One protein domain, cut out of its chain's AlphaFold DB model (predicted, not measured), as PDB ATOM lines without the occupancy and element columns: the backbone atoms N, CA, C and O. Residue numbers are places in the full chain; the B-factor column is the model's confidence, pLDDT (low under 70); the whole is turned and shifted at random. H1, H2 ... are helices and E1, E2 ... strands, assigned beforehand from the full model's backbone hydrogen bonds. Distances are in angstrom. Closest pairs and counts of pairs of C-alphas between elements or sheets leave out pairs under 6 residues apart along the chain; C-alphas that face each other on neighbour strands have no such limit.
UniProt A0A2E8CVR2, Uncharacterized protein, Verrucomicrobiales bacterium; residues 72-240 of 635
ATOM      1  N   LEU A  72     210.028 260.881 188.343       76.38
ATOM      2  CA  LEU A  72     210.479 259.609 187.774       76.38
ATOM      3  C   LEU A  72     209.687 259.296 186.504       76.38
ATOM      4  O   LEU A  72     208.457 259.229 186.528       76.38
ATOM      5  N   ARG A  73     210.389 259.087 185.392       84.06
ATOM      6  CA  ARG A  73     209.790 258.757 184.090       84.06
ATOM      7  C   ARG A  73     210.618 257.685 183.392       84.06
ATOM      8  O   ARG A  73     211.791 257.497 183.722       84.06
ATOM      9  N   LEU A  74     210.021 256.992 182.428       88.62
ATOM     10  CA  LEU A  74     210.789 256.137 181.537       88.62
ATOM     11  C   LEU A  74     211.616 257.018 180.600       88.62
ATOM     12  O   LEU A  74     211.164 258.063 180.127       88.62
ATOM     13  N   SER A  75     212.865 256.628 180.381       89.25
ATOM     14  CA  SER A  75     213.829 257.423 179.632       89.25
ATOM     15  C   SER A  75     213.517 257.425 178.131       89.25
ATOM     16  O   SER A  75     212.870 256.525 177.590       89.25
ATOM     17  N   LYS A  76     214.035 258.429 177.411       88.38
ATOM     18  CA  LYS A  76     213.992 258.441 175.936       88.38
ATOM     19  C   LYS A  76     214.734 257.243 175.330       88.38
ATOM     20  O   LYS A  76     214.365 256.784 174.250       88.38
ATOM     21  N   ASP A  77     215.753 256.734 176.027       90.62
ATOM     22  CA  ASP A  77     216.461 255.512 175.636       90.62
ATOM     23  C   ASP A  77     215.528 254.298 175.683       90.62
ATOM     24  O   ASP A  77     215.464 253.545 174.714       90.62
ATOM     25  N   PHE A  78     214.710 254.171 176.738       93.00
ATOM     26  CA  PHE A  78     213.689 253.127 176.805       93.00
ATOM     27  C   PHE A  78     212.709 253.203 175.627       93.00
ATOM     28  O   PHE A  78     212.487 252.182 174.979       93.00
ATOM     29  N   ASN A  79     212.187 254.395 175.288       92.00
ATOM     30  CA  ASN A  79     211.317 254.554 174.111       92.00
ATOM     31  C   ASN A  79     212.026 254.096 172.825       92.00
ATOM     32  O   ASN A  79     211.511 253.278 172.069       92.00
ATOM     33  N   THR A  80     213.256 254.571 172.613       90.50
ATOM     34  CA  THR A  80     214.047 254.251 171.415       90.50
ATOM     35  C   THR A  80     214.291 252.746 171.289       90.50
ATOM     36  O   THR A  80     214.126 252.169 170.212       90.50
ATOM     37  N   ARG A  81     214.647 252.084 172.394       91.88
ATOM     38  CA  ARG A  81     214.914 250.644 172.421       91.88
ATOM     39  C   ARG A  81     213.638 249.826 172.251       91.88
ATOM     40  O   ARG A  81     213.640 248.882 171.460       91.88
ATOM     41  N   LEU A  82     212.540 250.227 172.889       90.75
ATOM     42  CA  LEU A  82     211.232 249.598 172.708       90.75
ATOM     43  C   LEU A  82     210.770 249.685 171.245       90.75
ATOM     44  O   LEU A  82     210.413 248.664 170.658       90.75
ATOM     45  N   ALA A  83     210.879 250.864 170.628       86.69
ATOM     46  CA  ALA A  83     210.551 251.089 169.219       86.69
ATOM     47  C   ALA A  83     211.436 250.274 168.255       86.69
ATOM     48  O   ALA A  83     210.996 249.906 167.167       86.69
ATOM     49  N   SER A  84     212.671 249.952 168.652       85.94
ATOM     50  CA  SER A  84     213.576 249.094 167.873       85.94
ATOM     51  C   SER A  84     213.324 247.586 168.031       85.94
ATOM     52  O   SER A  84     213.988 246.788 167.372       85.94
ATOM     53  N   GLY A  85     212.384 247.186 168.896       84.50
ATOM     54  CA  GLY A  85     212.123 245.778 169.207       84.50
ATOM     55  C   GLY A  85     213.197 245.129 170.088       84.50
ATOM     56  O   GLY A  85     213.410 243.920 170.017       84.50
ATOM     57  N   ASP A  86     213.908 245.918 170.899       91.25
ATOM     58  CA  ASP A  86     214.906 245.408 171.840       91.25
ATOM     59  C   ASP A  86     214.244 244.483 172.874       91.25
ATOM     60  O   ASP A  86     213.318 244.880 173.583       91.25
ATOM     61  N   ALA A  87     214.738 243.248 172.983       89.62
ATOM     62  CA  ALA A  87     214.142 242.229 173.847       89.62
ATOM     63  C   ALA A  87     214.158 242.609 175.340       89.62
ATOM     64  O   ALA A  87     213.263 242.218 176.086       89.62
ATOM     65  N   ILE A  88     215.156 243.379 175.786       91.06
ATOM     66  CA  ILE A  88     215.261 243.821 177.181       91.06
ATOM     67  C   ILE A  88     214.224 244.914 177.449       91.06
ATOM     68  O   ILE A  88     213.516 244.843 178.451       91.06
ATOM     69  N   ALA A  89     214.083 245.883 176.540       92.19
ATOM     70  CA  ALA A  89     213.059 246.922 176.627       92.19
ATOM     71  C   ALA A  89     211.638 246.339 176.523       92.19
ATOM     72  O   ALA A  89     210.751 246.751 177.265       92.19
ATOM     73  N   GLN A  90     211.423 245.332 175.671       91.94
ATOM     74  CA  GLN A  90     210.152 244.608 175.593       91.94
ATOM     75  C   GLN A  90     209.847 243.855 176.891       91.94
ATOM     76  O   GLN A  90     208.738 243.967 177.404       91.94
ATOM     77  N   GLN A  91     210.819 243.140 177.468       92.19
ATOM     78  CA  GLN A  91     210.613 242.466 178.753       92.19
ATOM     79  C   GLN A  91     210.317 243.469 179.874       92.19
ATOM     80  O   GLN A  91     209.427 243.244 180.689       92.19
ATOM     81  N   ALA A  92     211.024 244.597 179.898       90.06
ATOM     82  CA  ALA A  92     210.754 245.698 180.814       90.06
ATOM     83  C   ALA A  92     209.336 246.269 180.630       90.06
ATOM     84  O   ALA A  92     208.634 246.466 181.619       90.06
ATOM     85  N   ALA A  93     208.882 246.467 179.389       89.69
ATOM     86  CA  ALA A  93     207.515 246.884 179.088       89.69
ATOM     87  C   ALA A  93     206.482 245.874 179.605       89.69
ATOM     88  O   ALA A  93     205.527 246.274 180.263       89.69
ATOM     89  N   ILE A  94     206.697 244.573 179.380       90.19
ATOM     90  CA  ILE A  94     205.831 243.498 179.890       90.19
ATOM     91  C   ILE A  94     205.761 243.538 181.420       90.19
ATOM     92  O   ILE A  94     204.668 243.499 181.991       90.19
ATOM     93  N   ASP A  95     206.914 243.650 182.083       87.44
ATOM     94  CA  ASP A  95     207.002 243.678 183.542       87.44
ATOM     95  C   ASP A  95     206.250 244.889 184.111       87.44
ATOM     96  O   ASP A  95     205.457 244.731 185.039       87.44
ATOM     97  N   ILE A  96     206.443 246.082 183.537       87.06
ATOM     98  CA  ILE A  96     205.739 247.310 183.935       87.06
ATOM     99  C   ILE A  96     204.230 247.168 183.692       87.06
ATOM    100  O   ILE A  96     203.424 247.419 184.590       87.06
ATOM    101  N   SER A  97     203.836 246.734 182.493       84.94
ATOM    102  CA  SER A  97     202.438 246.642 182.080       84.94
ATOM    103  C   SER A  97     201.644 245.644 182.920       84.94
ATOM    104  O   SER A  97     200.576 245.996 183.407       84.94
ATOM    105  N   ASN A  98     202.161 244.442 183.189       82.69
ATOM    106  CA  ASN A  98     201.466 243.461 184.039       82.69
ATOM    107  C   ASN A  98     201.216 243.957 185.475       82.69
ATOM    108  O   ASN A  98     200.358 243.424 186.181       82.69
ATOM    109  N   ARG A  99     201.958 244.974 185.922       76.50
ATOM    110  CA  ARG A  99     201.870 245.525 187.282       76.50
ATOM    111  C   ARG A  99     200.973 246.750 187.358       76.50
ATOM    112  O   ARG A  99     200.184 246.864 188.295       76.50
ATOM    113  N   GLY A 100     201.103 247.653 186.390       66.38
ATOM    114  CA  GLY A 100     200.352 248.908 186.332       66.38
ATOM    115  C   GLY A 100     199.013 248.819 185.600       66.38
ATOM    116  O   GLY A 100     198.161 249.671 185.790       66.38
ATOM    117  N   LEU A 101     198.776 247.788 184.781       61.47
ATOM    118  CA  LEU A 101     197.527 247.634 184.021       61.47
ATOM    119  C   LEU A 101     196.485 246.744 184.720       61.47
ATOM    120  O   LEU A 101     195.596 246.221 184.045       61.47
ATOM    121  N   GLN A 102     196.555 246.540 186.044       56.41
ATOM    122  CA  GLN A 102     195.516 245.787 186.765       56.41
ATOM    123  C   GLN A 102     194.154 246.487 186.571       56.41
ATOM    124  O   GLN A 102     193.930 247.562 187.111       56.41
ATOM    125  N   GLY A 103     193.269 245.897 185.753       51.22
ATOM    126  CA  GLY A 103     191.979 246.483 185.343       51.22
ATOM    127  C   GLY A 103     191.927 247.086 183.927       51.22
ATOM    128  O   GLY A 103     190.849 247.471 183.478       51.22
ATOM    129  N   LYS A 104     193.059 247.146 183.210       59.44
ATOM    130  CA  LYS A 104     193.167 247.611 181.807       59.44
ATOM    131  C   LYS A 104     193.457 246.493 180.802       59.44
ATOM    132  O   LYS A 104     193.270 246.668 179.600       59.44
ATOM    133  N   VAL A 105     193.917 245.343 181.287       67.00
ATOM    134  CA  VAL A 105     193.887 244.075 180.548       67.00
ATOM    135  C   VAL A 105     192.675 243.252 181.007       67.00
ATOM    136  O   VAL A 105     192.235 243.435 182.147       67.00
ATOM    137  N   PRO A 106     192.111 242.369 180.156       65.31
ATOM    138  CA  PRO A 106     191.009 241.496 180.558       65.31
ATOM    139  C   PRO A 106     191.327 240.744 181.856       65.31
ATOM    140  O   PRO A 106     192.481 240.395 182.108       65.31
ATOM    141  N   GLU A 107     190.316 240.496 182.690       67.00
ATOM    142  CA  GLU A 107     190.522 239.833 183.981       67.00
ATOM    143  C   GLU A 107     191.204 238.465 183.794       67.00
ATOM    144  O   GLU A 107     190.755 237.621 183.018       67.00
ATOM    145  N   GLY A 108     192.334 238.271 184.481       70.25
ATOM    146  CA  GLY A 108     193.172 237.076 184.369       70.25
ATOM    147  C   GLY A 108     194.030 236.980 183.099       70.25
ATOM    148  O   GLY A 108     194.670 235.950 182.901       70.25
ATOM    149  N   PHE A 109     194.092 238.023 182.264       78.50
ATOM    150  CA  PHE A 109     195.056 238.108 181.166       78.50
ATOM    151  C   PHE A 109     196.432 238.549 181.676       78.50
ATOM    152  O   PHE A 109     196.568 239.604 182.292       78.50
ATOM    153  N   THR A 110     197.461 237.756 181.387       86.81
ATOM    154  CA  THR A 110     198.861 238.063 181.710       86.81
ATOM    155  C   THR A 110     199.648 238.244 180.424       86.81
ATOM    156  O   THR A 110     199.715 237.320 179.615       86.81
ATOM    157  N   ILE A 111     200.255 239.414 180.235       88.44
ATOM    158  CA  ILE A 111     201.104 239.703 179.077       88.44
ATOM    159  C   ILE A 111     202.381 238.864 179.195       88.44
ATOM    160  O   ILE A 111     203.050 238.904 180.225       88.44
ATOM    161  N   ASP A 112     202.732 238.112 178.156       91.88
ATOM    162  CA  ASP A 112     203.957 237.298 178.125       91.88
ATOM    163  C   ASP A 112     204.850 237.594 176.915       91.88
ATOM    164  O   ASP A 112     205.983 237.115 176.863       91.88
ATOM    165  N   ARG A 113     204.366 238.394 175.953       92.31
ATOM    166  CA  ARG A 113     205.128 238.775 174.760       92.31
ATOM    167  C   ARG A 113     204.664 240.093 174.144       92.31
ATOM    168  O   ARG A 113     203.492 240.462 174.227       92.31
ATOM    169  N   ILE A 114     205.585 240.747 173.444       92.00
ATOM    170  CA  ILE A 114     205.314 241.876 172.552       92.00
ATOM    171  C   ILE A 114     205.931 241.518 171.201       92.00
ATOM    172  O   ILE A 114     207.150 241.477 171.063       92.00
ATOM    173  N   ASP A 115     205.085 241.226 170.219       89.81
ATOM    174  CA  ASP A 115     205.507 240.868 168.869       89.81
ATOM    175  C   ASP A 115     205.599 242.134 168.007       89.81
ATOM    176  O   ASP A 115     204.698 242.974 168.026       89.81
ATOM    177  N   THR A 116     206.668 242.275 167.226       88.38
ATOM    178  CA  THR A 116     206.794 243.363 166.246       88.38
ATOM    179  C   THR A 116     206.214 242.920 164.905       88.38
ATOM    180  O   THR A 116     206.569 241.868 164.373       88.38
ATOM    181  N   ALA A 117     205.328 243.737 164.353       86.81
ATOM    182  CA  ALA A 117     204.704 243.584 163.051       86.81
ATOM    183  C   ALA A 117     205.003 244.812 162.174       86.81
ATOM    184  O   ALA A 117     205.686 245.753 162.582       86.81
ATOM    185  N   THR A 118     204.520 244.784 160.937       86.50
ATOM    186  CA  THR A 118     204.604 245.919 160.016       86.50
ATOM    187  C   THR A 118     203.203 246.224 159.518       86.50
ATOM    188  O   THR A 118     202.499 245.308 159.084       86.50
ATOM    189  N   ASP A 119     202.790 247.485 159.612       83.25
ATOM    190  CA  ASP A 119     201.510 247.924 159.062       83.25
ATOM    191  C   ASP A 119     201.531 247.961 157.522       83.25
ATOM    192  O   ASP A 119     202.529 247.653 156.862       83.25
ATOM    193  N   ALA A 120     200.391 248.323 156.928       80.81
ATOM    194  CA  ALA A 120     200.253 248.430 155.477       80.81
ATOM    195  C   ALA A 120     201.143 249.524 154.854       80.81
ATOM    196  O   ALA A 120     201.442 249.448 153.660       80.81
ATOM    197  N   ASP A 121     201.575 250.503 155.652       81.31
ATOM    198  CA  ASP A 121     202.383 251.650 155.238       81.31
ATOM    199  C   ASP A 121     203.893 251.412 155.439       81.31
ATOM    200  O   ASP A 121     204.717 252.233 155.033       81.31
ATOM    201  N   GLY A 122     204.277 250.258 155.995       81.56
ATOM    202  CA  GLY A 122     205.668 249.873 156.223       81.56
ATOM    203  C   GLY A 122     206.230 250.298 157.582       81.56
ATOM    204  O   GLY A 122     207.427 250.117 157.810       81.56
ATOM    205  N   ASN A 123     205.410 250.843 158.483       81.56
ATOM    206  CA  ASN A 123     205.844 251.232 159.821       81.56
ATOM    207  C   ASN A 123     205.824 250.032 160.769       81.56
ATOM    208  O   ASN A 123     204.983 249.137 160.658       81.56
ATOM    209  N   ALA A 124     206.746 250.027 161.731       82.75
ATOM    210  CA  ALA A 124     206.759 249.024 162.784       82.75
ATOM    211  C   ALA A 124     205.554 249.221 163.717       82.75
ATOM    212  O   ALA A 124     205.370 250.299 164.288       82.75
ATOM    213  N   THR A 125     204.766 248.166 163.892       88.75
ATOM    214  CA  THR A 125     203.681 248.099 164.871       88.75
ATOM    215  C   THR A 125     203.947 246.994 165.880       88.75
ATOM    216  O   THR A 125     204.750 246.093 165.646       88.75
ATOM    217  N   PHE A 126     203.294 247.063 167.034       88.75
ATOM    218  CA  PHE A 126     203.483 246.113 168.122       88.75
ATOM    219  C   PHE A 126     202.164 245.431 168.464       88.75
ATOM    220  O   PHE A 126     201.125 246.083 168.559       88.75
ATOM    221  N   ILE A 127     202.213 244.116 168.662       89.56
ATOM    222  CA  ILE A 127     201.078 243.284 169.059       89.56
ATOM    223  C   ILE A 127     201.391 242.694 170.429       89.56
ATOM    224  O   ILE A 127     202.384 241.993 170.612       89.56
ATOM    225  N   VAL A 128     200.529 242.972 171.401       87.81
ATOM    226  CA  VAL A 128     200.707 242.509 172.780       87.81
ATOM    227  C   VAL A 128     200.007 241.164 172.952       87.81
ATOM    228  O   VAL A 128     198.787 241.065 172.799       87.81
ATOM    229  N   GLY A 129     200.787 240.127 173.249       88.94
ATOM    230  CA  GLY A 129     200.323 238.759 173.459       88.94
ATOM    231  C   GLY A 129     200.410 238.328 174.918       88.94
ATOM    232  O   GLY A 129     201.184 238.873 175.707       88.94
ATOM    233  N   GLY A 130     199.597 237.341 175.278       89.44
ATOM    234  CA  GLY A 130     199.535 236.862 176.648       89.44
ATOM    235  C   GLY A 130     198.753 235.571 176.824       89.44
ATOM    236  O   GLY A 130     198.387 234.882 175.865       89.44
ATOM    237  N   VAL A 131     198.504 235.254 178.088       87.44
ATOM    238  CA  VAL A 131     197.776 234.071 178.543       87.44
ATOM    239  C   VAL A 131     196.514 234.522 179.273       87.44
ATOM    240  O   VAL A 131     196.595 235.338 180.186       87.44
ATOM    241  N   ASN A 132     195.357 234.009 178.859       83.19
ATOM    242  CA  ASN A 132     194.058 234.247 179.488       83.19
ATOM    243  C   ASN A 132     193.927 233.490 180.824       83.19
ATOM    244  O   ASN A 132     194.695 232.573 181.118       83.19
ATOM    245  N   ALA A 133     192.876 233.801 181.589       79.44
ATOM    246  CA  ALA A 133     192.584 233.162 182.876       79.44
ATOM    247  C   ALA A 133     192.434 231.627 182.794       79.44
ATOM    248  O   ALA A 133     192.714 230.915 183.756       79.44
ATOM    249  N   ASP A 134     191.983 231.111 181.647       80.81
ATOM    250  CA  ASP A 134     191.799 229.680 181.379       80.81
ATOM    251  C   ASP A 134     193.074 228.977 180.869       80.81
ATOM    252  O   ASP A 134     193.051 227.779 180.576       80.81
ATOM    253  N   GLY A 135     194.189 229.707 180.763       83.88
ATOM    254  CA  GLY A 135     195.467 229.217 180.249       83.88
ATOM    255  C   GLY A 135     195.584 229.224 178.722       83.88
ATOM    256  O   GLY A 135     196.641 228.861 178.197       83.88
ATOM    257  N   SER A 136     194.542 229.628 177.989       84.50
ATOM    258  CA  SER A 136     194.624 229.804 176.537       84.50
ATOM    259  C   SER A 136     195.510 231.001 176.181       84.50
ATOM    260  O   SER A 136     195.606 231.975 176.927       84.50
ATOM    261  N   ARG A 137     196.194 230.933 175.034       86.38
ATOM    262  CA  ARG A 137     196.995 232.056 174.526       86.38
ATOM    263  C   ARG A 137     196.111 232.995 173.717       86.38
ATOM    264  O   ARG A 137     195.366 232.534 172.859       86.38
ATOM    265  N   GLY A 138     196.262 234.291 173.953       85.62
ATOM    266  CA  GLY A 138     195.528 235.341 173.257       85.62
ATOM    267  C   GLY A 138     196.405 236.545 172.933       85.62
ATOM    268  O   GLY A 138     197.592 236.598 173.264       85.62
ATOM    269  N   VAL A 139     195.801 237.521 172.268       86.25
ATOM    270  CA  VAL A 139     196.383 238.840 172.007       86.25
ATOM    271  C   VAL A 139     195.394 239.909 172.444       86.25
ATOM    272  O   VAL A 139     194.190 239.659 172.488       86.25
ATOM    273  N   LEU A 140     195.886 241.104 172.759       81.62
ATOM    274  CA  LEU A 140     194.999 242.241 172.969       81.62
ATOM    275  C   LEU A 140     194.318 242.591 171.644       81.62
ATOM    276  O   LEU A 140     194.982 242.837 170.639       81.62
ATOM    277  N   THR A 141     192.988 242.601 171.644       82.06
ATOM    278  CA  THR A 141     192.159 242.919 170.476       82.06
ATOM    279  C   THR A 141     191.635 244.349 170.558       82.06
ATOM    280  O   THR A 141     191.560 244.917 171.647       82.06
ATOM    281  N   GLU A 142     191.260 244.959 169.435       75.06
ATOM    282  CA  GLU A 142     190.692 246.323 169.419       75.06
ATOM    283  C   GLU A 142     189.369 246.409 170.198       75.06
ATOM    284  O   GLU A 142     189.106 247.381 170.912       75.06
ATOM    285  N   GLU A 143     188.574 245.343 170.121       68.69
ATOM    286  CA  GLU A 143     187.254 245.213 170.744       68.69
ATOM    287  C   GLU A 143     187.323 244.657 172.173       68.69
ATOM    288  O   GLU A 143     186.432 244.897 172.982       68.69
ATOM    289  N   GLY A 144     188.431 244.010 172.559       66.44
ATOM    290  CA  GLY A 144     188.641 243.496 173.923       66.44
ATOM    291  C   GLY A 144     187.852 242.235 174.197       66.44
ATOM    292  O   GLY A 144     187.605 241.888 175.347       66.44
ATOM    293  N   THR A 145     187.462 241.573 173.119       66.12
ATOM    294  CA  THR A 145     186.891 240.242 173.109       66.12
ATOM    295  C   THR A 145     188.005 239.207 172.991       66.12
ATOM    296  O   THR A 145     189.082 239.484 172.453       66.12
ATOM    297  N   SER A 146     187.719 238.006 173.479       67.38
ATOM    298  CA  SER A 146     188.523 236.803 173.279       67.38
ATOM    299  C   SER A 146     188.081 236.000 172.045       67.38
ATOM    300  O   SER A 146     188.427 234.829 171.941       67.38
ATOM    301  N   ASP A 147     187.255 236.575 171.160       73.38
ATOM    302  CA  ASP A 147     186.840 235.935 169.903       73.38
ATOM    303  C   ASP A 147     188.046 235.756 168.972       73.38
ATOM    304  O   ASP A 147     188.771 236.712 168.691       73.38
ATOM    305  N   ASP A 148     188.222 234.542 168.452       74.19
ATOM    306  CA  ASP A 148     189.289 234.183 167.513       74.19
ATOM    307  C   ASP A 148     189.269 235.022 166.220       74.19
ATOM    308  O   ASP A 148     190.281 235.112 165.526       74.19
ATOM    309  N   ASN A 149     188.128 235.634 165.875       78.25
ATOM    310  CA  ASN A 149     187.989 236.493 164.694       78.25
ATOM    311  C   ASN A 149     188.262 237.977 164.969       78.25
ATOM    312  O   ASN A 149     188.209 238.784 164.037       78.25
ATOM    313  N   ALA A 150     188.508 238.360 166.221       77.06
ATOM    314  CA  ALA A 150     188.727 239.753 166.566       77.06
ATOM    315  C   ALA A 150     190.107 240.238 166.118       77.06
ATOM    316  O   ALA A 150     191.113 239.531 166.202       77.06
ATOM    317  N   LEU A 151     190.153 241.481 165.644       80.38
ATOM    318  CA  LEU A 151     191.390 242.084 165.169       80.38
ATOM    319  C   LEU A 151     192.320 242.375 166.348       80.38
ATOM    320  O   LEU A 151     191.928 243.020 167.325       80.38
ATOM    321  N   ALA A 152     193.562 241.902 166.239       83.38
ATOM    322  CA  ALA A 152     194.623 242.241 167.174       83.38
ATOM    323  C   ALA A 152     194.881 243.752 167.129       83.38
ATOM    324  O   ALA A 152     195.076 244.319 166.051       83.38
ATOM    325  N   LYS A 153     194.909 244.395 168.296       82.88
ATOM    326  CA  LYS A 153     195.256 245.808 168.417       82.88
ATOM    327  C   LYS A 153     196.733 245.967 168.073       82.88
ATOM    328  O   LYS A 153     197.602 245.388 168.727       82.88
ATOM    329  N   GLN A 154     196.990 246.767 167.048       87.31
ATOM    330  CA  GLN A 154     198.331 247.196 166.684       87.31
ATOM    331  C   GLN A 154     198.627 248.522 167.382       87.31
ATOM    332  O   GLN A 154     197.858 249.478 167.258       87.31
ATOM    333  N   PHE A 155     199.719 248.553 168.138       83.81
ATOM    334  CA  PHE A 155     200.222 249.755 168.789       83.81
ATOM    335  C   PHE A 155     201.347 250.356 167.949       83.81
ATOM    336  O   PHE A 155     202.245 249.634 167.511       83.81
ATOM    337  N   GLY A 156     201.335 251.674 167.760       85.62
ATOM    338  CA  GLY A 156     202.545 252.387 167.341       85.62
ATOM    339  C   GLY A 156     203.617 252.348 168.439       85.62
ATOM    340  O   GLY A 156     203.298 252.115 169.603       85.62
ATOM    341  N   GLY A 157     204.885 252.602 168.096       83.31
ATOM    342  CA  GLY A 157     205.979 252.641 169.083       83.31
ATOM    343  C   GLY A 157     205.731 253.647 170.212       83.31
ATOM    344  O   GLY A 157     205.765 253.278 171.383       83.31
ATOM    345  N   ASP A 158     205.370 254.884 169.856       83.12
ATOM    346  CA  ASP A 158     205.061 255.930 170.839       83.12
ATOM    347  C   ASP A 158     203.764 255.648 171.611       83.12
ATOM    348  O   ASP A 158     203.680 255.936 172.803       83.12
ATOM    349  N   GLU A 159     202.760 255.043 170.963       82.06
ATOM    350  CA  GLU A 159     201.514 254.631 171.622       82.06
ATOM    351  C   GLU A 159     201.802 253.565 172.688       82.06
ATOM    352  O   GLU A 159     201.371 253.703 173.831       82.06
ATOM    353  N   LEU A 160     202.586 252.534 172.348       85.62
ATOM    354  CA  LEU A 160     202.999 251.496 173.290       85.62
ATOM    355  C   LEU A 160     203.840 252.084 174.428       85.62
ATOM    356  O   LEU A 160     203.579 251.786 175.591       85.62
ATOM    357  N   PHE A 161     204.814 252.945 174.121       88.00
ATOM    358  CA  PHE A 161     205.626 253.605 175.142       88.00
ATOM    359  C   PHE A 161     204.764 254.420 176.109       88.00
ATOM    360  O   PHE A 161     204.928 254.279 177.318       88.00
ATOM    361  N   LYS A 162     203.804 255.212 175.615       82.56
ATOM    362  CA  LYS A 162     202.892 255.988 176.472       82.56
ATOM    363  C   LYS A 162     202.008 255.090 177.339       82.56
ATOM    364  O   LYS A 162     201.805 255.398 178.508       82.56
ATOM    365  N   GLN A 163     201.549 253.948 176.822       81.06
ATOM    366  CA  GLN A 163     200.818 252.954 177.624       81.06
ATOM    367  C   GLN A 163     201.676 252.371 178.756       81.06
ATOM    368  O   GLN A 163     201.213 252.222 179.887       81.06
ATOM    369  N   VAL A 164     202.940 252.061 178.466       84.62
ATOM    370  CA  VAL A 164     203.892 251.551 179.462       84.62
ATOM    371  C   VAL A 164     204.257 252.643 180.473       84.62
ATOM    372  O   VAL A 164     204.290 252.379 181.671       84.62
ATOM    373  N   GLN A 165     204.459 253.882 180.020       85.06
ATOM    374  CA  GLN A 165     204.704 255.056 180.860       85.06
ATOM    375  C   GLN A 165     203.531 255.318 181.806       85.06
ATOM    376  O   GLN A 165     203.750 255.548 182.993       85.06
ATOM    377  N   PHE A 166     202.295 255.217 181.311       75.31
ATOM    378  CA  PHE A 166     201.104 255.303 182.148       75.31
ATOM    379  C   PHE A 166     201.128 254.214 183.230       75.31
ATOM    380  O   PHE A 166     200.982 254.510 184.412       75.31
ATOM    381  N   ALA A 167     201.359 252.953 182.845       78.38
ATOM    382  CA  ALA A 167     201.406 251.835 183.790       78.38
ATOM    383  C   ALA A 167     202.523 252.004 184.838       78.38
ATOM    384  O   ALA A 167     202.367 251.614 185.995       78.38
ATOM    385  N   PHE A 168     203.640 252.618 184.447       81.56
ATOM    386  CA  PHE A 168     204.728 252.982 185.346       81.56
ATOM    387  C   PHE A 168     204.303 254.076 186.341       81.56
ATOM    388  O   PHE A 168     204.596 253.976 187.531       81.56
ATOM    389  N   GLN A 169     203.591 255.107 185.885       74.25
ATOM    390  CA  GLN A 169     203.171 256.243 186.714       74.25
ATOM    391  C   GLN A 169     202.025 255.915 187.677       74.25
ATOM    392  O   GLN A 169     202.090 256.336 188.831       74.25
ATOM    393  N   ASP A 170     201.042 255.120 187.245       66.19
ATOM    394  CA  ASP A 170     199.878 254.697 188.045       66.19
ATOM    395  C   ASP A 170     200.286 254.072 189.395       66.19
ATOM    396  O   ASP A 170     199.645 254.271 190.424       66.19
ATOM    397  N   ARG A 171     201.430 253.374 189.427       59.22
ATOM    398  CA  ARG A 171     201.974 252.729 190.634       59.22
ATOM    399  C   ARG A 171     203.077 253.526 191.329       59.22
ATOM    400  O   ARG A 171     203.252 253.376 192.537       59.22
ATOM    401  N   ASN A 172     203.802 254.390 190.617       51.38
ATOM    402  CA  ASN A 172     204.877 255.197 191.209       51.38
ATOM    403  C   ASN A 172     204.382 256.325 192.122       51.38
ATOM    404  O   ASN A 172     205.174 256.847 192.905       51.38
ATOM    405  N   GLY A 173     203.083 256.648 192.102       42.06
ATOM    406  CA  GLY A 173     202.456 257.458 193.151       42.06
ATOM    407  C   GLY A 173     202.557 256.832 194.549       42.06
ATOM    408  O   GLY A 173     202.431 257.534 195.551       42.06
ATOM    409  N   VAL A 174     202.840 255.525 194.629       40.34
ATOM    410  CA  VAL A 174     203.053 254.800 195.881       40.34
ATOM    411  C   VAL A 174     204.324 253.954 195.790       40.34
ATOM    412  O   VAL A 174     204.295 252.724 195.763       40.34
ATOM    413  N   LEU A 175     205.480 254.620 195.768       37.91
ATOM    414  CA  LEU A 175     206.754 253.995 196.128       37.91
ATOM    415  C   LEU A 175     206.708 253.603 197.615       37.91
ATOM    416  O   LEU A 175     207.208 254.312 198.490       37.91
ATOM    417  N   TYR A 176     206.060 252.472 197.905       38.00
ATOM    418  CA  TYR A 176     206.032 251.838 199.218       38.00
ATOM    419  C   TYR A 176     207.476 251.592 199.683       38.00
ATOM    420  O   TYR A 176     208.151 250.686 199.199       38.00
ATOM    421  N   GLY A 177     207.954 252.430 200.607       34.38
ATOM    422  CA  GLY A 177     209.233 252.248 201.301       34.38
ATOM    423  C   GLY A 177     210.361 253.225 200.952       34.38
ATOM    424  O   GLY A 177     211.399 253.168 201.608       34.38
ATOM    425  N   GLN A 178     210.202 254.157 200.002       32.53
ATOM    426  CA  GLN A 178     211.206 255.218 199.807       32.53
ATOM    427  C   GLN A 178     210.926 256.412 200.733       32.53
ATOM    428  O   GLN A 178     210.132 257.298 200.425       32.53
ATOM    429  N   ARG A 179     211.610 256.459 201.886       32.75
ATOM    430  CA  ARG A 179     211.846 257.719 202.610       32.75
ATOM    431  C   ARG A 179     212.798 258.577 201.754       32.75
ATOM    432  O   ARG A 179     213.861 258.091 201.383       32.75
ATOM    433  N   ALA A 180     212.432 259.844 201.527       29.94
ATOM    434  CA  ALA A 180     213.263 260.948 201.009       29.94
ATOM    435  C   ALA A 180     213.175 261.345 199.520       29.94
ATOM    436  O   ALA A 180     214.179 261.731 198.931       29.94
ATOM    437  N   VAL A 181     211.965 261.458 198.971       31.80
ATOM    438  CA  VAL A 181     211.595 262.729 198.322       31.80
ATOM    439  C   VAL A 181     210.203 263.093 198.841       31.80
ATOM    440  O   VAL A 181     209.333 262.236 198.943       31.80
ATOM    441  N   ASP A 182     210.049 264.324 199.314       33.09
ATOM    442  CA  ASP A 182     208.922 264.840 200.095       33.09
ATOM    443  C   ASP A 182     207.549 264.374 199.550       33.09
ATOM    444  O   ASP A 182     207.065 264.884 198.542       33.09
ATOM    445  N   LEU A 183     206.906 263.390 200.195       36.38
ATOM    446  CA  LEU A 183     205.596 262.844 199.786       36.38
ATOM    447  C   LEU A 183     204.505 263.932 199.732       36.38
ATOM    448  O   LEU A 183     203.562 263.817 198.952       36.38
ATOM    449  N   ASN A 184     204.666 265.027 200.485       35.44
ATOM    450  CA  ASN A 184     203.780 266.190 200.403       35.44
ATOM    451  C   ASN A 184     204.006 267.036 199.135       35.44
ATOM    452  O   ASN A 184     203.080 267.717 198.699       35.44
ATOM    453  N   SER A 185     205.193 266.973 198.517       38.78
ATOM    454  CA  SER A 185     205.468 267.600 197.213       38.78
ATOM    455  C   SER A 185     204.901 266.784 196.040       38.78
ATOM    456  O   SER A 185     204.443 267.362 195.057       38.78
ATOM    457  N   PHE A 186     204.808 265.454 196.177       37.84
ATOM    458  CA  PHE A 186     204.202 264.580 195.159       37.84
ATOM    459  C   PHE A 186     202.678 264.510 195.232       37.84
ATOM    460  O   PHE A 186     202.037 264.454 194.183       37.84
ATOM    461  N   ALA A 187     202.085 264.564 196.431       38.88
ATOM    462  CA  ALA A 187     200.630 264.500 196.614       38.88
ATOM    463  C   ALA A 187     199.870 265.646 195.915       38.88
ATOM    464  O   ALA A 187     198.728 265.462 195.504       38.88
ATOM    465  N   ASN A 188     200.522 266.801 195.738       47.22
ATOM    466  CA  ASN A 188     199.994 267.953 194.995       47.22
ATOM    467  C   ASN A 188     200.620 268.104 193.600       47.22
ATOM    468  O   ASN A 188     200.405 269.116 192.932       47.22
ATOM    469  N   SER A 189     201.425 267.133 193.162       57.94
ATOM    470  CA  SER A 189     202.010 267.181 191.830       57.94
ATOM    471  C   SER A 189     200.899 267.025 190.795       57.94
ATOM    472  O   SER A 189     200.066 266.119 190.853       57.94
ATOM    473  N   ARG A 190     200.887 267.945 189.835       63.72
ATOM    474  CA  ARG A 190     199.934 267.982 188.729       63.72
ATOM    475  C   ARG A 190     199.801 266.636 188.004       63.72
ATOM    476  O   ARG A 190     198.695 266.261 187.647       63.72
ATOM    477  N   ASP A 191     200.889 265.886 187.869       59.66
ATOM    478  CA  ASP A 191     200.870 264.566 187.232       59.66
ATOM    479  C   ASP A 191     200.171 263.506 188.080       59.66
ATOM    480  O   ASP A 191     199.467 262.681 187.520       59.66
ATOM    481  N   LEU A 192     200.308 263.520 189.412       62.91
ATOM    482  CA  LEU A 192     199.560 262.596 190.271       62.91
ATOM    483  C   LEU A 192     198.062 262.913 190.222       62.91
ATOM    484  O   LEU A 192     197.227 262.016 190.206       62.91
ATOM    485  N   ILE A 193     197.728 264.201 190.157       68.31
ATOM    486  CA  ILE A 193     196.361 264.692 189.993       68.31
ATOM    487  C   ILE A 193     195.785 264.226 188.641       68.31
ATOM    488  O   ILE A 193     194.682 263.681 188.602       68.31
ATOM    489  N   ILE A 194     196.547 264.356 187.549       71.94
ATOM    490  CA  ILE A 194     196.175 263.850 186.217       71.94
ATOM    491  C   ILE A 194     196.071 262.319 186.223       71.94
ATOM    492  O   ILE A 194     195.064 261.792 185.763       71.94
ATOM    493  N   ALA A 195     197.042 261.603 186.795       67.56
ATOM    494  CA  ALA A 195     197.070 260.141 186.855       67.56
ATOM    495  C   ALA A 195     195.899 259.576 187.671       67.56
ATOM    496  O   ALA A 195     195.216 258.672 187.200       67.56
ATOM    497  N   ASN A 196     195.586 260.158 188.834       71.38
ATOM    498  CA  ASN A 196     194.378 259.827 189.597       71.38
ATOM    499  C   ASN A 196     193.117 260.117 188.771       71.38
ATOM    500  O   ASN A 196     192.185 259.312 188.729       71.38
ATOM    501  N   GLY A 197     193.118 261.243 188.052       77.94
ATOM    502  CA  GLY A 197     192.077 261.611 187.103       77.94
ATOM    503  C   GLY A 197     191.834 260.554 186.023       77.94
ATOM    504  O   GLY A 197     190.693 260.195 185.722       77.94
ATOM    505  N   GLN A 198     192.914 260.042 185.452       78.56
ATOM    506  CA  GLN A 198     192.900 258.985 184.453       78.56
ATOM    507  C   GLN A 198     192.494 257.640 185.071       78.56
ATOM    508  O   GLN A 198     191.709 256.915 184.464       78.56
ATOM    509  N   GLY A 199     192.952 257.322 186.284       71.75
ATOM    510  CA  GLY A 199     192.577 256.115 187.025       71.75
ATOM    511  C   GLY A 199     191.068 256.014 187.235       71.75
ATOM    512  O   GLY A 199     190.449 255.042 186.806       71.75
ATOM    513  N   GLU A 200     190.451 257.063 187.779       77.44
ATOM    514  CA  GLU A 200     188.994 257.145 187.956       77.44
ATOM    515  C   GLU A 200     188.230 257.081 186.616       77.44
ATOM    516  O   GLU A 200     187.183 256.437 186.525       77.44
ATOM    517  N   LEU A 201     188.751 257.717 185.555       81.06
ATOM    518  CA  LEU A 201     188.185 257.619 184.202       81.06
ATOM    519  C   LEU A 201     188.191 256.170 183.702       81.06
ATOM    520  O   LEU A 201     187.186 255.680 183.184       81.06
ATOM    521  N   PHE A 202     189.314 255.470 183.854       78.94
ATOM    522  CA  PHE A 202     189.448 254.089 183.402       78.94
ATOM    523  C   PHE A 202     188.649 253.104 184.255       78.94
ATOM    524  O   PHE A 202     188.179 252.109 183.704       78.94
ATOM    525  N   GLU A 203     188.451 253.385 185.543       76.06
ATOM    526  CA  GLU A 203     187.550 252.629 186.417       76.06
ATOM    527  C   GLU A 203     186.089 252.789 185.969       76.06
ATOM    528  O   GLU A 203     185.382 251.796 185.785       76.06
ATOM    529  N   ALA A 204     185.648 254.015 185.668       79.88
ATOM    530  CA  ALA A 204     184.309 254.260 185.126       79.88
ATOM    531  C   ALA A 204     184.076 253.545 183.778       79.88
ATOM    532  O   ALA A 204     182.966 253.093 183.483       79.88
ATOM    533  N   LEU A 205     185.134 253.398 182.975       79.81
ATOM    534  CA  LEU A 205     185.110 252.711 181.683       79.81
ATOM    535  C   LEU A 205     185.367 251.199 181.765       79.81
ATOM    536  O   LEU A 205     185.308 250.536 180.732       79.81
ATOM    537  N   GLN A 206     185.600 250.620 182.948       75.44
ATOM    538  CA  GLN A 206     185.971 249.204 183.096       75.44
ATOM    539  C   GLN A 206     184.928 248.245 182.496       75.44
ATOM    540  O   GLN A 206     185.263 247.183 181.975       75.44
ATOM    541  N   SER A 207     183.651 248.635 182.518       75.69
ATOM    542  CA  SER A 207     182.555 247.866 181.912       75.69
ATOM    543  C   SER A 207     182.531 247.897 180.373       75.69
ATOM    544  O   SER A 207     181.779 247.135 179.763       75.69
ATOM    545  N   ASN A 208     183.345 248.746 179.736       76.94
ATOM    546  CA  ASN A 208     183.459 248.895 178.286       76.94
ATOM    547  C   ASN A 208     184.940 248.983 177.845       76.94
ATOM    548  O   ASN A 208     185.464 250.080 177.625       76.94
ATOM    549  N   PRO A 209     185.616 247.832 177.653       67.75
ATOM    550  CA  PRO A 209     187.040 247.775 177.307       67.75
ATOM    551  C   PRO A 209     187.416 248.517 176.016       67.75
ATOM    552  O   PRO A 209     188.512 249.068 175.910       67.75
ATOM    553  N   ALA A 210     186.514 248.563 175.031       67.75
ATOM    554  CA  ALA A 210     186.738 249.300 173.790       67.75
ATOM    555  C   ALA A 210     186.791 250.815 174.041       67.75
ATOM    556  O   ALA A 210     187.721 251.482 173.586       67.75
ATOM    557  N   ALA A 211     185.852 251.345 174.833       73.00
ATOM    558  CA  ALA A 211     185.863 252.749 175.237       73.00
ATOM    559  C   ALA A 211     187.070 253.080 176.127       73.00
ATOM    560  O   ALA A 211     187.691 254.123 175.946       73.00
ATOM    561  N   GLN A 212     187.454 252.173 177.032       73.44
ATOM    562  CA  GLN A 212     188.643 252.323 177.874       73.44
ATOM    563  C   GLN A 212     189.924 252.450 177.029       73.44
ATOM    564  O   GLN A 212     190.731 253.354 177.251       73.44
ATOM    565  N   ARG A 213     190.092 251.597 176.008       66.25
ATOM    566  CA  ARG A 213     191.225 251.683 175.073       66.25
ATOM    567  C   ARG A 213     191.185 252.935 174.211       66.25
ATOM    568  O   ARG A 213     192.229 253.550 174.025       66.25
ATOM    569  N   GLN A 214     190.015 253.322 173.709       75.31
ATOM    570  CA  GLN A 214     189.874 254.543 172.919       75.31
ATOM    571  C   GLN A 214     190.232 255.781 173.747       75.31
ATOM    572  O   GLN A 214     191.024 256.597 173.291       75.31
ATOM    573  N   ALA A 215     189.725 255.885 174.978       74.94
ATOM    574  CA  ALA A 215     190.089 256.950 175.909       74.94
ATOM    575  C   ALA A 215     191.605 256.986 176.144       74.94
ATOM    576  O   ALA A 215     192.222 258.046 176.093       74.94
ATOM    577  N   SER A 216     192.223 255.816 176.323       71.19
ATOM    578  CA  SER A 216     193.666 255.728 176.513       71.19
ATOM    579  C   SER A 216     194.468 256.112 175.268       71.19
ATOM    580  O   SER A 216     195.521 256.724 175.411       71.19
ATOM    581  N   ALA A 217     193.991 255.774 174.068       69.69
ATOM    582  CA  ALA A 217     194.616 256.172 172.810       69.69
ATOM    583  C   ALA A 217     194.510 257.688 172.590       69.69
ATOM    584  O   ALA A 217     195.496 258.305 172.204       69.69
ATOM    585  N   THR A 218     193.359 258.293 172.903       77.69
ATOM    586  CA  THR A 218     193.167 259.750 172.858       77.69
ATOM    587  C   THR A 218     194.102 260.461 173.831       77.69
ATOM    588  O   THR A 218     194.795 261.388 173.442       77.69
ATOM    589  N   ILE A 219     194.201 260.012 175.084       79.19
ATOM    590  CA  ILE A 219     195.150 260.594 176.050       79.19
ATOM    591  C   ILE A 219     196.592 260.446 175.544       79.19
ATOM    592  O   ILE A 219     197.392 261.373 175.643       79.19
ATOM    593  N   ALA A 220     196.913 259.310 174.922       70.56
ATOM    594  CA  ALA A 220     198.226 259.072 174.343       70.56
ATOM    595  C   ALA A 220     198.542 259.958 173.121       70.56
ATOM    596  O   ALA A 220     199.701 259.987 172.712       70.56
ATOM    597  N   THR A 221     197.605 260.712 172.537       76.00
ATOM    598  CA  THR A 221     197.960 261.689 171.490       76.00
ATOM    599  C   THR A 221     198.500 263.002 172.049       76.00
ATOM    600  O   THR A 221     199.107 263.739 171.284       76.00
ATOM    601  N   ALA A 222     198.356 263.268 173.354       79.19
ATOM    602  CA  ALA A 222     198.843 264.501 173.970       79.19
ATOM    603  C   ALA A 222     200.356 264.692 173.780       79.19
ATOM    604  O   ALA A 222     201.145 263.766 174.021       79.19
ATOM    605  N   GLU A 223     200.759 265.892 173.369       72.94
ATOM    606  CA  GLU A 223     202.158 266.303 173.232       72.94
ATOM    607  C   GLU A 223     202.696 266.936 174.520       72.94
ATOM    608  O   GLU A 223     203.894 266.838 174.799       72.94
ATOM    609  N   THR A 224     201.819 267.540 175.329       76.31
ATOM    610  CA  THR A 224     202.191 268.204 176.586       76.31
ATOM    611  C   THR A 224     201.331 267.749 177.772       76.31
ATOM    612  O   THR A 224     200.214 267.263 177.579       76.31
ATOM    613  N   PRO A 225     201.799 267.928 179.023       69.75
ATOM    614  CA  PRO A 225     200.994 267.648 180.217       69.75
ATOM    615  C   PRO A 225     199.718 268.503 180.320       69.75
ATOM    616  O   PRO A 225     198.792 268.162 181.055       69.75
ATOM    617  N   GLU A 226     199.667 269.669 179.664       78.56
ATOM    618  CA  GLU A 226     198.484 270.552 179.601       78.56
ATOM    619  C   GLU A 226     197.423 269.938 178.708       78.56
ATOM    620  O   GLU A 226     196.264 269.827 179.105       78.56
ATOM    621  N   GLU A 227     197.843 269.476 177.537       80.06
ATOM    622  CA  GLU A 227     196.970 268.787 176.604       80.06
ATOM    623  C   GLU A 227     196.488 267.453 177.186       80.06
ATOM    624  O   GLU A 227     195.307 267.123 177.099       80.06
ATOM    625  N   GLU A 228     197.362 266.713 177.870       80.62
ATOM    626  CA  GLU A 228     197.012 265.454 178.531       80.62
ATOM    627  C   GLU A 228     195.924 265.650 179.596       80.62
ATOM    628  O   GLU A 228     194.941 264.903 179.659       80.62
ATOM    629  N   ALA A 229     196.078 266.689 180.414       82.25
ATOM    630  CA  ALA A 229     195.094 267.109 181.397       82.25
ATOM    631  C   ALA A 229     193.755 267.507 180.768       82.25
ATOM    632  O   ALA A 229     192.694 267.124 181.267       82.25
ATOM    633  N   GLU A 230     193.799 268.283 179.687       86.88
ATOM    634  CA  GLU A 230     192.609 268.737 178.980       86.88
ATOM    635  C   GLU A 230     191.845 267.555 178.378       86.88
ATOM    636  O   GLU A 230     190.650 267.408 178.637       86.88
ATOM    637  N   LEU A 231     192.537 266.665 177.661       86.38
ATOM    638  CA  LEU A 231     191.951 265.456 177.079       86.38
ATOM    639  C   LEU A 231     191.383 264.530 178.159       86.38
ATOM    640  O   LEU A 231     190.273 264.018 178.014       86.38
ATOM    641  N   THR A 232     192.093 264.367 179.281       85.94
ATOM    642  CA  THR A 232     191.595 263.607 180.437       85.94
ATOM    643  C   THR A 232     190.302 264.223 180.978       85.94
ATOM    644  O   THR A 232     189.330 263.508 181.218       85.94
ATOM    645  N   ASN A 233     190.247 265.546 181.141       89.69
ATOM    646  CA  ASN A 233     189.065 266.242 181.650       89.69
ATOM    647  C   ASN A 233     187.881 266.216 180.674       89.69
ATOM    648  O   ASN A 233     186.744 266.074 181.125       89.69
ATOM    649  N   GLN A 234     188.127 266.305 179.366       90.19
ATOM    650  CA  GLN A 234     187.094 266.141 178.338       90.19
ATOM    651  C   GLN A 234     186.487 264.732 178.402       90.19
ATOM    652  O   GLN A 234     185.275 264.588 178.554       90.19
ATOM    653  N   LEU A 235     187.327 263.693 178.416       89.50
ATOM    654  CA  LEU A 235     186.867 262.303 178.503       89.50
ATOM    655  C   LEU A 235     186.136 262.008 179.819       89.50
ATOM    656  O   LEU A 235     185.145 261.280 179.826       89.50
ATOM    657  N   ARG A 236     186.582 262.595 180.938       91.00
ATOM    658  CA  ARG A 236     185.884 262.512 182.231       91.00
ATOM    659  C   ARG A 236     184.487 263.115 182.162       91.00
ATOM    660  O   ARG A 236     183.545 262.493 182.646       91.00
ATOM    661  N   GLN A 237     184.333 264.277 181.531       89.94
ATOM    662  CA  GLN A 237     183.018 264.890 181.341       89.94
ATOM    663  C   GLN A 237     182.100 264.015 180.480       89.94
ATOM    664  O   GLN A 237     180.931 263.851 180.832       89.94
ATOM    665  N   ASP A 238     182.631 263.394 179.422       88.94
ATOM    666  CA  ASP A 238     181.868 262.501 178.541       88.94
ATOM    667  C   ASP A 238     181.306 261.271 179.277       88.94
ATOM    668  O   ASP A 238     180.213 260.799 178.956       88.94
ATOM    669  N   VAL A 239     182.009 260.778 180.304       88.12
ATOM    670  CA  VAL A 239     181.553 259.661 181.154       88.12
ATOM    671  C   VAL A 239     180.818 260.110 182.426       88.12
ATOM    672  O   VAL A 239     180.423 259.274 183.239       88.12
ATOM    673  N   GLY A 240     180.604 261.417 182.610       86.94
ATOM    674  CA  GLY A 240     179.884 261.983 183.754       86.94
ATOM    675  C   GLY A 240     180.697 262.109 185.050       86.94
ATOM    676  O   GLY A 240     180.106 262.257 186.122       86.94
TER     677      GLY A 240
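Overview. This is residues 72 to 240 of the 635 residues of an uncharacterized protein of Verrucomicrobiales bacterium (UniProt A0A2E8CVR2). A small three-strand antiparallel sheet, E2 E3 E4, stands at one side of the domain, and H3 runs through the middle between it and a loose bundle of three helices, H5, H6 and H7. H2 packs over E2 and, with H1, on H3; residues 176 to 182, before the short H4, stick out. The 169 printed residues hold seven named helices and four strands, in the order E1 H1 H2 E2 E3 E4 H3 H4 H5 H6 H7, and the class is mixed. The whole is compact, with a radius of gyration of the C-alphas of 16.1 A and spans of 47 by 37 by 35 A.

Along the chain. E2 is residues 110 to 118, 23.8 A long, and bends by 50 degrees at residue 113; E3 is 124 to 131, 23.5 A, and E4 is 137 to 139. E1, residues 72 to 74, begins at C-alpha 72 at (210.479, 259.609, 187.774) and pairs with no named strand. H1 is residues 76 to 83, H2 is 87 to 100, 19.8 A, and H3 is 157 to 172, 22.3 A, from C-alpha 157 at (205.979, 252.641, 169.083). H4 is residues 183 to 187, H5 is 190 to 204, 21.1 A, H6 is 209 to 219, 15.2 A, and H7 is 225 to 238, 19.9 A, ending at C-alpha 238 at (181.868, 262.501, 178.541).

Arrangement. E2, E3 and E4 form a meander, each strand the antiparallel neighbour of the one before; N 115 and O 127 are 2.8 A apart, and N 130 and O 138 2.9 A. H2 is on the sheet over E2, at a height over the sheet of 8.1 A; H1 and H3 only graze it. The hub, H3, touches H2 at a steep tilt of 47 degrees, the closest C-alphas being those of Gly 100 and Ala 167, 4.0 A. With residues 157 to 161 alone H3 touches H1, closest at the C-alphas of Ala 83 and Gly 157, 4.8 A. H5 touches H7 at a shallow tilt of 27 degrees, the same way, with the C-alphas of Leu 201 and Arg 236 closest at 5.8 A. H5, H6 and H7 form an up and down bundle, each running against the one before. Every O i to N i+4 pair is within hydrogen-bond range in H1, H4, H5, H6 and H7, against 9 of 10 in H2 and 11 of 12 in H3.

Size, cuts and confidence. The C-alphas of Asn 149 and Ala 180 are the two farthest apart, 50.6 A. The printed part has no cut. The link from E4 to H3, 17 residues, is long. Mean pLDDT of the printed part is 75.9, with 42 residues under 70, among them residues 170 to 193.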